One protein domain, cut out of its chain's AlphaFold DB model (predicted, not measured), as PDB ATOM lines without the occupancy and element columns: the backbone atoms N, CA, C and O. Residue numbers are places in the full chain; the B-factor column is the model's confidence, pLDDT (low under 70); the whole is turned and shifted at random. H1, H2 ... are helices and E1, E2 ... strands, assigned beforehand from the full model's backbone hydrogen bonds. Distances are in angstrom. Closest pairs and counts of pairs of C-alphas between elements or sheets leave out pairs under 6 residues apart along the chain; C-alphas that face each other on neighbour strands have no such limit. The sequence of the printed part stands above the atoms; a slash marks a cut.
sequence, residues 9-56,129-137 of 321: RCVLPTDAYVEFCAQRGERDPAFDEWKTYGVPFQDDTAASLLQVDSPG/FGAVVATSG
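Overview. This is residues 9 to 56 and 129 to 137 of the 321 residues of an uncharacterized protein of Aspergillus violaceofuscus (strain CBS 115571) (UniProt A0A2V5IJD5). Picture a tiny two-strand ladder, E1 and E2, with the short helix H3 next to it on one side of the domain, and two longer helices, H1 and H2, on the other side. The three helices make a loose triangle in which no helix touches another, H1 and H2 run opposite ways, and residues 20 to 25, of which 20 to 23 belong to H1, stick out free. You are reading 57 residues, with three named helices and two named strands in the order H1 H2 H3 E1 E2; the sheet's order is E1 - E2, antiparallel. The class is mixed, helices and strands, though only 27 residues, under half, are in named elements. The whole is compact, with a radius of gyration of the C-alphas of 11.1 A and spans of 28 by 25 by 18 A.

Arrangement. Start at the sheet, where E1, residues 51 to 53, and E2, residues 129 to 131, are antiparallel neighbours at 163 degrees. Look for N 52 and O 130 at 2.8 A, and N 129 and O 52 at 2.9 A, both within hydrogen-bond range; C-alphas 51 and 131 face each other at 4.5 A. Next find H3, residues 46 to 49: its closest C-alpha to E2 is that of Ala 47, 5.0 A from that of Ala 131. H2, residues 30 to 37, and H3 are near each other, with closest C-alphas 8.2 A apart. H1, residues 15 to 23, and H2 are close but not clearly touching; their closest C-alphas, those of Val 18 and Phe 31, are 7.4 A apart. These two helices stand at a shallow tilt of 30 degrees, opposite ways. H1 is apart from H3, E1 and E2, and H2 is apart from E1 and E2. In H1 and H2 every O i to N i+4 pair is within hydrogen-bond range; H3 is too short for such a pair, but its one O i to N i+3 pair is within range.

Along the chain. Find C-alpha 51 at (340.137, 406.808, 307.366), where E1 begins; E1 measures 6.8 A from first to last C-alpha, and E2 measures 7.3 A. H3 covers 5.1 A. H1 starts at C-alpha 15, (323.051, 407.131, 310.427), and runs 12.3 A to Gln 23; H2 runs 10.1 A, from Ala 30 to Tyr 37. E2 ends at C-alpha 131, (341.875, 406.138, 303.284).

Size, cuts and confidence. The two C-alphas farthest apart, those of Gly 25 and Pro 55, are 30.1 A apart. Between residues 56 and 129 you meet a cut: residues 57 to 128 are not printed, and C-alphas 56 and 129 are 9.3 A apart. The link from E1 to E2 lies across this cut; of the links printed whole, H3 to E1 is tight, H1 to H2 and H2 to H3 are short, and none is long. The mean pLDDT of the printed part is 88.0, and no printed residue is under 70.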
ATOM      1  N   ARG A   9     329.588 398.765 304.271       80.38
ATOM      2  CA  ARG A   9     328.970 398.968 305.593       80.38
ATOM      3  C   ARG A   9     329.972 399.058 306.744       80.38
ATOM      4  O   ARG A   9     329.612 399.555 307.802       80.38
ATOM      5  N   CYS A  10     331.192 398.560 306.561       80.75
ATOM      6  CA  CYS A  10     332.244 398.642 307.573       80.75
ATOM      7  C   CYS A  10     332.965 399.992 307.562       80.75
ATOM      8  O   CYS A  10     333.640 400.308 308.535       80.75
ATOM      9  N   VAL A  11     332.856 400.756 306.471       87.38
ATOM     10  CA  VAL A  11     333.630 401.989 306.276       87.38
ATOM     11  C   VAL A  11     332.764 403.233 306.133       87.38
ATOM     12  O   VAL A  11     333.214 404.321 306.468       87.38
ATOM     13  N   LEU A  12     331.524 403.101 305.653       89.06
ATOM     14  CA  LEU A  12     330.604 404.228 305.555       89.06
ATOM     15  C   LEU A  12     330.048 404.602 306.941       89.06
ATOM     16  O   LEU A  12     329.756 403.713 307.747       89.06
ATOM     17  N   PRO A  13     329.852 405.902 307.222       87.56
ATOM     18  CA  PRO A  13     329.343 406.357 308.506       87.56
ATOM     19  C   PRO A  13     327.921 405.847 308.753       87.56
ATOM     20  O   PRO A  13     327.066 405.856 307.864       87.56
ATOM     21  N   THR A  14     327.643 405.440 309.989       86.00
ATOM     22  CA  THR A  14     326.290 405.049 310.410       86.00
ATOM     23  C   THR A  14     325.353 406.257 310.437       86.00
ATOM     24  O   THR A  14     325.809 407.391 310.573       86.00
ATOM     25  N   ASP A  15     324.040 406.041 310.328       84.75
ATOM     26  CA  ASP A  15     323.051 407.131 310.427       84.75
ATOM     27  C   ASP A  15     323.183 407.890 311.753       84.75
ATOM     28  O   ASP A  15     323.275 409.114 311.754       84.75
ATOM     29  N   ALA A  16     323.365 407.164 312.860       85.06
ATOM     30  CA  ALA A  16     323.608 407.749 314.176       85.06
ATOM     31  C   ALA A  16     324.853 408.657 314.214       85.06
ATOM     32  O   ALA A  16     324.843 409.698 314.869       85.06
ATOM     33  N   TYR A  17     325.930 408.288 313.507       86.25
ATOM     34  CA  TYR A  17     327.119 409.135 313.408       86.25
ATOM     35  C   TYR A  17     326.851 410.395 312.575       86.25
ATOM     36  O   TYR A  17     327.224 411.492 312.984       86.25
ATOM     37  N   VAL A  18     326.163 410.256 311.437       86.88
ATOM     38  CA  VAL A  18     325.794 411.400 310.588       86.88
ATOM     39  C   VAL A  18     324.901 412.382 311.353       86.88
ATOM     40  O   VAL A  18     325.138 413.590 311.310       86.88
ATOM     41  N   GLU A  19     323.918 411.884 312.104       88.19
ATOM     42  CA  GLU A  19     323.058 412.695 312.970       88.19
ATOM     43  C   GLU A  19     323.848 413.394 314.082       88.19
ATOM     44  O   GLU A  19     323.646 414.584 314.329       88.19
ATOM     45  N   PHE A  20     324.783 412.688 314.722       88.75
ATOM     46  CA  PHE A  20     325.668 413.266 315.732       88.75
ATOM     47  C   PHE A  20     326.503 414.429 315.170       88.75
ATOM     48  O   PHE A  20     326.576 415.493 315.790       88.75
ATOM     49  N   CYS A  21     327.083 414.273 313.976       86.56
ATOM     50  CA  CYS A  21     327.782 415.355 313.279       86.56
ATOM     51  C   CYS A  21     326.834 416.516 312.946       86.56
ATOM     52  O   CYS A  21     327.175 417.681 313.163       86.56
ATOM     53  N   ALA A  22     325.613 416.224 312.490       88.56
ATOM     54  CA  ALA A  22     324.611 417.241 312.179       88.56
ATOM     55  C   ALA A  22     324.220 418.088 313.398       88.56
ATOM     56  O   ALA A  22     324.130 419.309 313.282       88.56
ATOM     57  N   GLN A  23     324.076 417.478 314.578       93.00
ATOM     58  CA  GLN A  23     323.787 418.191 315.830       93.00
ATOM     59  C   GLN A  23     324.894 419.180 316.231       93.00
ATOM     60  O   GLN A  23     324.629 420.143 316.949       93.00
ATOM     61  N   ARG A  24     326.124 418.975 315.747       93.00
ATOM     62  CA  ARG A  24     327.277 419.856 315.980       93.00
ATOM     63  C   ARG A  24     327.509 420.876 314.863       93.00
ATOM     64  O   ARG A  24     328.438 421.672 314.961       93.00
ATOM     65  N   GLY A  25     326.687 420.865 313.811       91.69
ATOM     66  CA  GLY A  25     326.917 421.666 312.605       91.69
ATOM     67  C   GLY A  25     328.085 421.160 311.746       91.69
ATOM     68  O   GLY A  25     328.586 421.901 310.910       91.69
ATOM     69  N   GLU A  26     328.511 419.909 311.945       90.12
ATOM     70  CA  GLU A  26     329.643 419.250 311.274       90.12
ATOM     71  C   GLU A  26     329.163 418.238 310.209       90.12
ATOM     72  O   GLU A  26     329.887 417.311 309.854       90.12
ATOM     73  N   ARG A  27     327.916 418.346 309.725       86.62
ATOM     74  CA  ARG A  27     327.397 417.432 308.693       86.62
ATOM     75  C   ARG A  27     328.087 417.705 307.364       86.62
ATOM     76  O   ARG A  27     327.902 418.776 306.789       86.62
ATOM     77  N   ASP A  28     328.793 416.704 306.857       89.50
ATOM     78  CA  ASP A  28     329.328 416.733 305.502       89.50
ATOM     79  C   ASP A  28     328.304 416.135 304.516       89.50
ATOM     80  O   ASP A  28     327.836 415.010 304.736       89.50
ATOM     81  N   PRO A  29     327.911 416.854 303.446       90.06
ATOM     82  CA  PRO A  29     326.979 416.332 302.446       90.06
ATOM     83  C   PRO A  29     327.516 415.092 301.715       90.06
ATOM     84  O   PRO A  29     326.720 414.283 301.233       90.06
ATOM     85  N   ALA A  30     328.838 414.889 301.683       91.75
ATOM     86  CA  ALA A  30     329.448 413.732 301.042       91.75
ATOM     87  C   ALA A  30     328.991 412.409 301.677       91.75
ATOM     88  O   ALA A  30     328.887 411.400 300.985       91.75
ATOM     89  N   PHE A  31     328.630 412.391 302.967       91.81
ATOM     90  CA  PHE A  31     328.159 411.172 303.632       91.81
ATOM     91  C   PHE A  31     326.875 410.607 303.011       91.81
ATOM     92  O   PHE A  31     326.751 409.388 302.860       91.81
ATOM     93  N   ASP A  32     325.935 411.471 302.627       88.31
ATOM     94  CA  ASP A  32     324.678 411.050 301.998       88.31
ATOM     95  C   ASP A  32     324.912 410.603 300.546       88.31
ATOM     96  O   ASP A  32     324.352 409.600 300.085       88.31
ATOM     97  N   GLU A  33     325.802 411.303 299.838       91.25
ATOM     98  CA  GLU A  33     326.205 410.939 298.481       91.25
ATOM     99  C   GLU A  33     326.920 409.586 298.450       91.25
ATOM    100  O   GLU A  33     326.566 408.731 297.640       91.25
ATOM    101  N   TRP A  34     327.852 409.329 299.369       93.00
ATOM    102  CA  TRP A  34     328.578 408.060 299.436       93.00
ATOM    103  C   TRP A  34     327.686 406.881 299.790       93.00
ATOM    104  O   TRP A  34     327.848 405.799 299.222       93.00
ATOM    105  N   LYS A  35     326.707 407.066 300.680       88.00
ATOM    106  CA  LYS A  35     325.704 406.026 300.948       88.00
ATOM    107  C   LYS A  35     324.906 405.685 299.697       88.00
ATOM    108  O   LYS A  35     324.629 404.513 299.457       88.00
ATOM    109  N   THR A  36     324.576 406.687 298.888       85.25
ATOM    110  CA  THR A  36     323.735 406.508 297.702       85.25
ATOM    111  C   THR A  36     324.522 405.947 296.517       85.25
ATOM    112  O   THR A  36     324.122 404.961 295.898       85.25
ATOM    113  N   TYR A  37     325.659 406.555 296.195       87.62
ATOM    114  CA  TYR A  37     326.386 406.323 294.947       87.62
ATOM    115  C   TYR A  37     327.684 405.535 295.138       87.62
ATOM    116  O   TYR A  37     328.139 404.864 294.197       87.62
ATOM    117  N   GLY A  38     328.205 405.525 296.364       89.44
ATOM    118  CA  GLY A  38     329.526 405.019 296.711       89.44
ATOM    119  C   GLY A  38     330.571 406.127 296.722       89.44
ATOM    120  O   GLY A  38     330.310 407.250 296.296       89.44
ATOM    121  N   VAL A  39     331.763 405.792 297.200       90.88
ATOM    122  CA  VAL A  39     332.942 406.657 297.125       90.88
ATOM    123  C   VAL A  39     333.598 406.451 295.754       90.88
ATOM    124  O   VAL A  39     333.997 405.320 295.452       90.88
ATOM    125  N   PRO A  40     333.701 407.481 294.897       89.25
ATOM    126  CA  PRO A  40     334.436 407.375 293.644       89.25
ATOM    127  C   PRO A  40     335.953 407.347 293.882       89.25
ATOM    128  O   PRO A  40     336.454 407.899 294.853       89.25
ATOM    129  N   PHE A  41     336.704 406.750 292.948       84.62
ATOM    130  CA  PHE A  41     338.152 406.519 293.099       84.62
ATOM    131  C   PHE A  41     338.996 407.786 293.350       84.62
ATOM    132  O   PHE A  41     340.098 407.710 293.886       84.62
ATOM    133  N   GLN A  42     338.504 408.942 292.907       85.44
ATOM    134  CA  GLN A  42     339.193 410.236 292.976       85.44
ATOM    135  C   GLN A  42     338.473 411.209 293.917       85.44
ATOM    136  O   GLN A  42     338.488 412.415 293.695       85.44
ATOM    137  N   ASP A  43     337.781 410.682 294.926       90.25
ATOM    138  CA  ASP A  43     337.135 411.504 295.939       90.25
ATOM    139  C   ASP A  43     338.161 412.038 296.949       90.25
ATOM    140  O   ASP A  43     338.586 411.337 297.872       90.25
ATOM    141  N   ASP A  44     338.562 413.297 296.776       90.06
ATOM    142  CA  ASP A  44     339.505 413.962 297.681       90.06
ATOM    143  C   ASP A  44     338.934 414.122 299.104       90.06
ATOM    144  O   ASP A  44     339.684 414.139 300.085       90.06
ATOM    145  N   THR A  45     337.607 414.188 299.246       92.88
ATOM    146  CA  THR A  45     336.934 414.315 300.543       92.88
ATOM    147  C   THR A  45     337.035 413.007 301.325       92.88
ATOM    148  O   THR A  45     337.307 413.028 302.532       92.88
ATOM    149  N   ALA A  46     336.920 411.857 300.651       90.81
ATOM    150  CA  ALA A  46     337.045 410.537 301.275       90.81
ATOM    151  C   ALA A  46     338.423 410.321 301.911       90.81
ATOM    152  O   ALA A  46     338.517 409.778 303.011       90.81
ATOM    153  N   ALA A  47     339.485 410.834 301.283       87.44
ATOM    154  CA  ALA A  47     340.829 410.786 301.851       87.44
ATOM    155  C   ALA A  47     340.949 411.533 303.187       87.44
ATOM    156  O   ALA A  47     341.830 411.218 303.982       87.44
ATOM    157  N   SER A  48     340.078 412.501 303.465       89.12
ATOM    158  CA  SER A  48     340.087 413.237 304.731       89.12
ATOM    159  C   SER A  48     339.088 412.703 305.761       89.12
ATOM    160  O   SER A  48     339.399 412.699 306.951       89.12
ATOM    161  N   LEU A  49     337.921 412.221 305.321       90.69
ATOM    162  CA  LEU A  49     336.816 411.856 306.217       90.69
ATOM    163  C   LEU A  49     336.642 410.347 306.426       90.69
ATOM    164  O   LEU A  49     336.023 409.948 307.409       90.69
ATOM    165  N   LEU A  50     337.164 409.505 305.530       91.00
ATOM    166  CA  LEU A  50     337.018 408.046 305.587       91.00
ATOM    167  C   LEU A  50     338.374 407.365 305.760       91.00
ATOM    168  O   LEU A  50     338.878 406.681 304.867       91.00
ATOM    169  N   GLN A  51     338.962 407.556 306.936       90.31
ATOM    170  CA  GLN A  51     340.137 406.808 307.366       90.31
ATOM    171  C   GLN A  51     339.718 405.468 307.968       90.31
ATOM    172  O   GLN A  51     338.748 405.382 308.720       90.31
ATOM    173  N   VAL A  52     340.452 404.421 307.615       88.44
ATOM    174  CA  VAL A  52     340.218 403.054 308.071       88.44
ATOM    175  C   VAL A  52     341.348 402.644 309.000       88.44
ATOM    176  O   VAL A  52     342.525 402.846 308.697       88.44
ATOM    177  N   ASP A  53     340.968 402.004 310.099       88.00
ATOM    178  CA  ASP A  53     341.881 401.353 311.027       88.00
ATOM    179  C   ASP A  53     341.946 399.844 310.733       88.00
ATOM    180  O   ASP A  53     340.932 399.223 310.406       88.00
ATOM    181  N   SER A  54     343.119 399.226 310.882       82.12
ATOM    182  CA  SER A  54     343.286 397.772 310.819       82.12
ATOM    183  C   SER A  54     344.398 397.272 311.759       82.12
ATOM    184  O   SER A  54     345.576 397.590 311.557       82.12
ATOM    185  N   PRO A  55     344.083 396.401 312.738       80.44
ATOM    186  CA  PRO A  55     342.733 396.117 313.241       80.44
ATOM    187  C   PRO A  55     342.063 397.388 313.788       80.44
ATOM    188  O   PRO A  55     342.734 398.391 314.037       80.44
ATOM    189  N   GLY A  56     340.746 397.350 313.985       83.75
ATOM    190  CA  GLY A  56     340.002 398.507 314.474       83.75
ATOM    191  C   GLY A  56     340.443 398.917 315.881       83.75
ATOM    192  O   GLY A  56     340.718 398.069 316.735       83.75
ATOM    193  N   PHE A 129     345.322 402.265 308.772       87.00
ATOM    194  CA  PHE A 129     345.449 401.477 307.544       87.00
ATOM    195  C   PHE A 129     345.477 402.379 306.309       87.00
ATOM    196  O   PHE A 129     346.240 402.138 305.371       87.00
ATOM    197  N   GLY A 130     344.663 403.436 306.329       89.50
ATOM    198  CA  GLY A 130     344.634 404.481 305.311       89.50
ATOM    199  C   GLY A 130     343.223 404.850 304.871       89.50
ATOM    200  O   GLY A 130     342.232 404.435 305.466       89.50
ATOM    201  N   ALA A 131     343.139 405.634 303.800       91.62
ATOM    202  CA  ALA A 131     341.875 406.138 303.284       91.62
ATOM    203  C   ALA A 131     341.085 405.093 302.484       91.62
ATOM    204  O   ALA A 131     341.648 404.280 301.742       91.62
ATOM    205  N   VAL A 132     339.759 405.200 302.550       90.19
ATOM    206  CA  VAL A 132     338.858 404.556 301.595       90.19
ATOM    207  C   VAL A 132     339.055 405.188 300.222       90.19
ATOM    208  O   VAL A 132     338.766 406.363 300.024       90.19
ATOM    209  N   VAL A 133     339.522 404.388 299.265       89.19
ATOM    210  CA  VAL A 133     339.725 404.851 297.885       89.19
ATOM    211  C   VAL A 133     338.481 404.703 297.026       89.19
ATOM    212  O   VAL A 133     338.278 405.502 296.131       89.19
ATOM    213  N   ALA A 134     337.652 403.685 297.263       88.25
ATOM    214  CA  ALA A 134     336.404 403.499 296.536       88.25
ATOM    215  C   ALA A 134     335.446 402.595 297.313       88.25
ATOM    216  O   ALA A 134     335.879 401.672 298.006       88.25
ATOM    217  N   THR A 135     334.143 402.812 297.143       86.69
ATOM    218  CA  THR A 135     333.099 401.903 297.629       86.69
ATOM    219  C   THR A 135     331.955 401.824 296.631       86.69
ATOM    220  O   THR A 135     331.710 402.745 295.853       86.69
ATOM    221  N   SER A 136     331.216 400.721 296.663       80.38
ATOM    222  CA  SER A 136     329.871 400.699 296.106       80.38
ATOM    223  C   SER A 136     328.935 401.477 297.036       80.38
ATOM    224  O   SER A 136     329.024 401.345 298.260       80.38
ATOM    225  N   GLY A 137     327.991 402.229 296.471       79.19
ATOM    226  CA  GLY A 137     326.851 402.721 297.243       79.19
ATOM    227  C   GLY A 137     326.054 401.557 297.833       79.19
ATOM    228  O   GLY A 137     326.154 400.414 297.377       79.19
TER     229      GLY A 137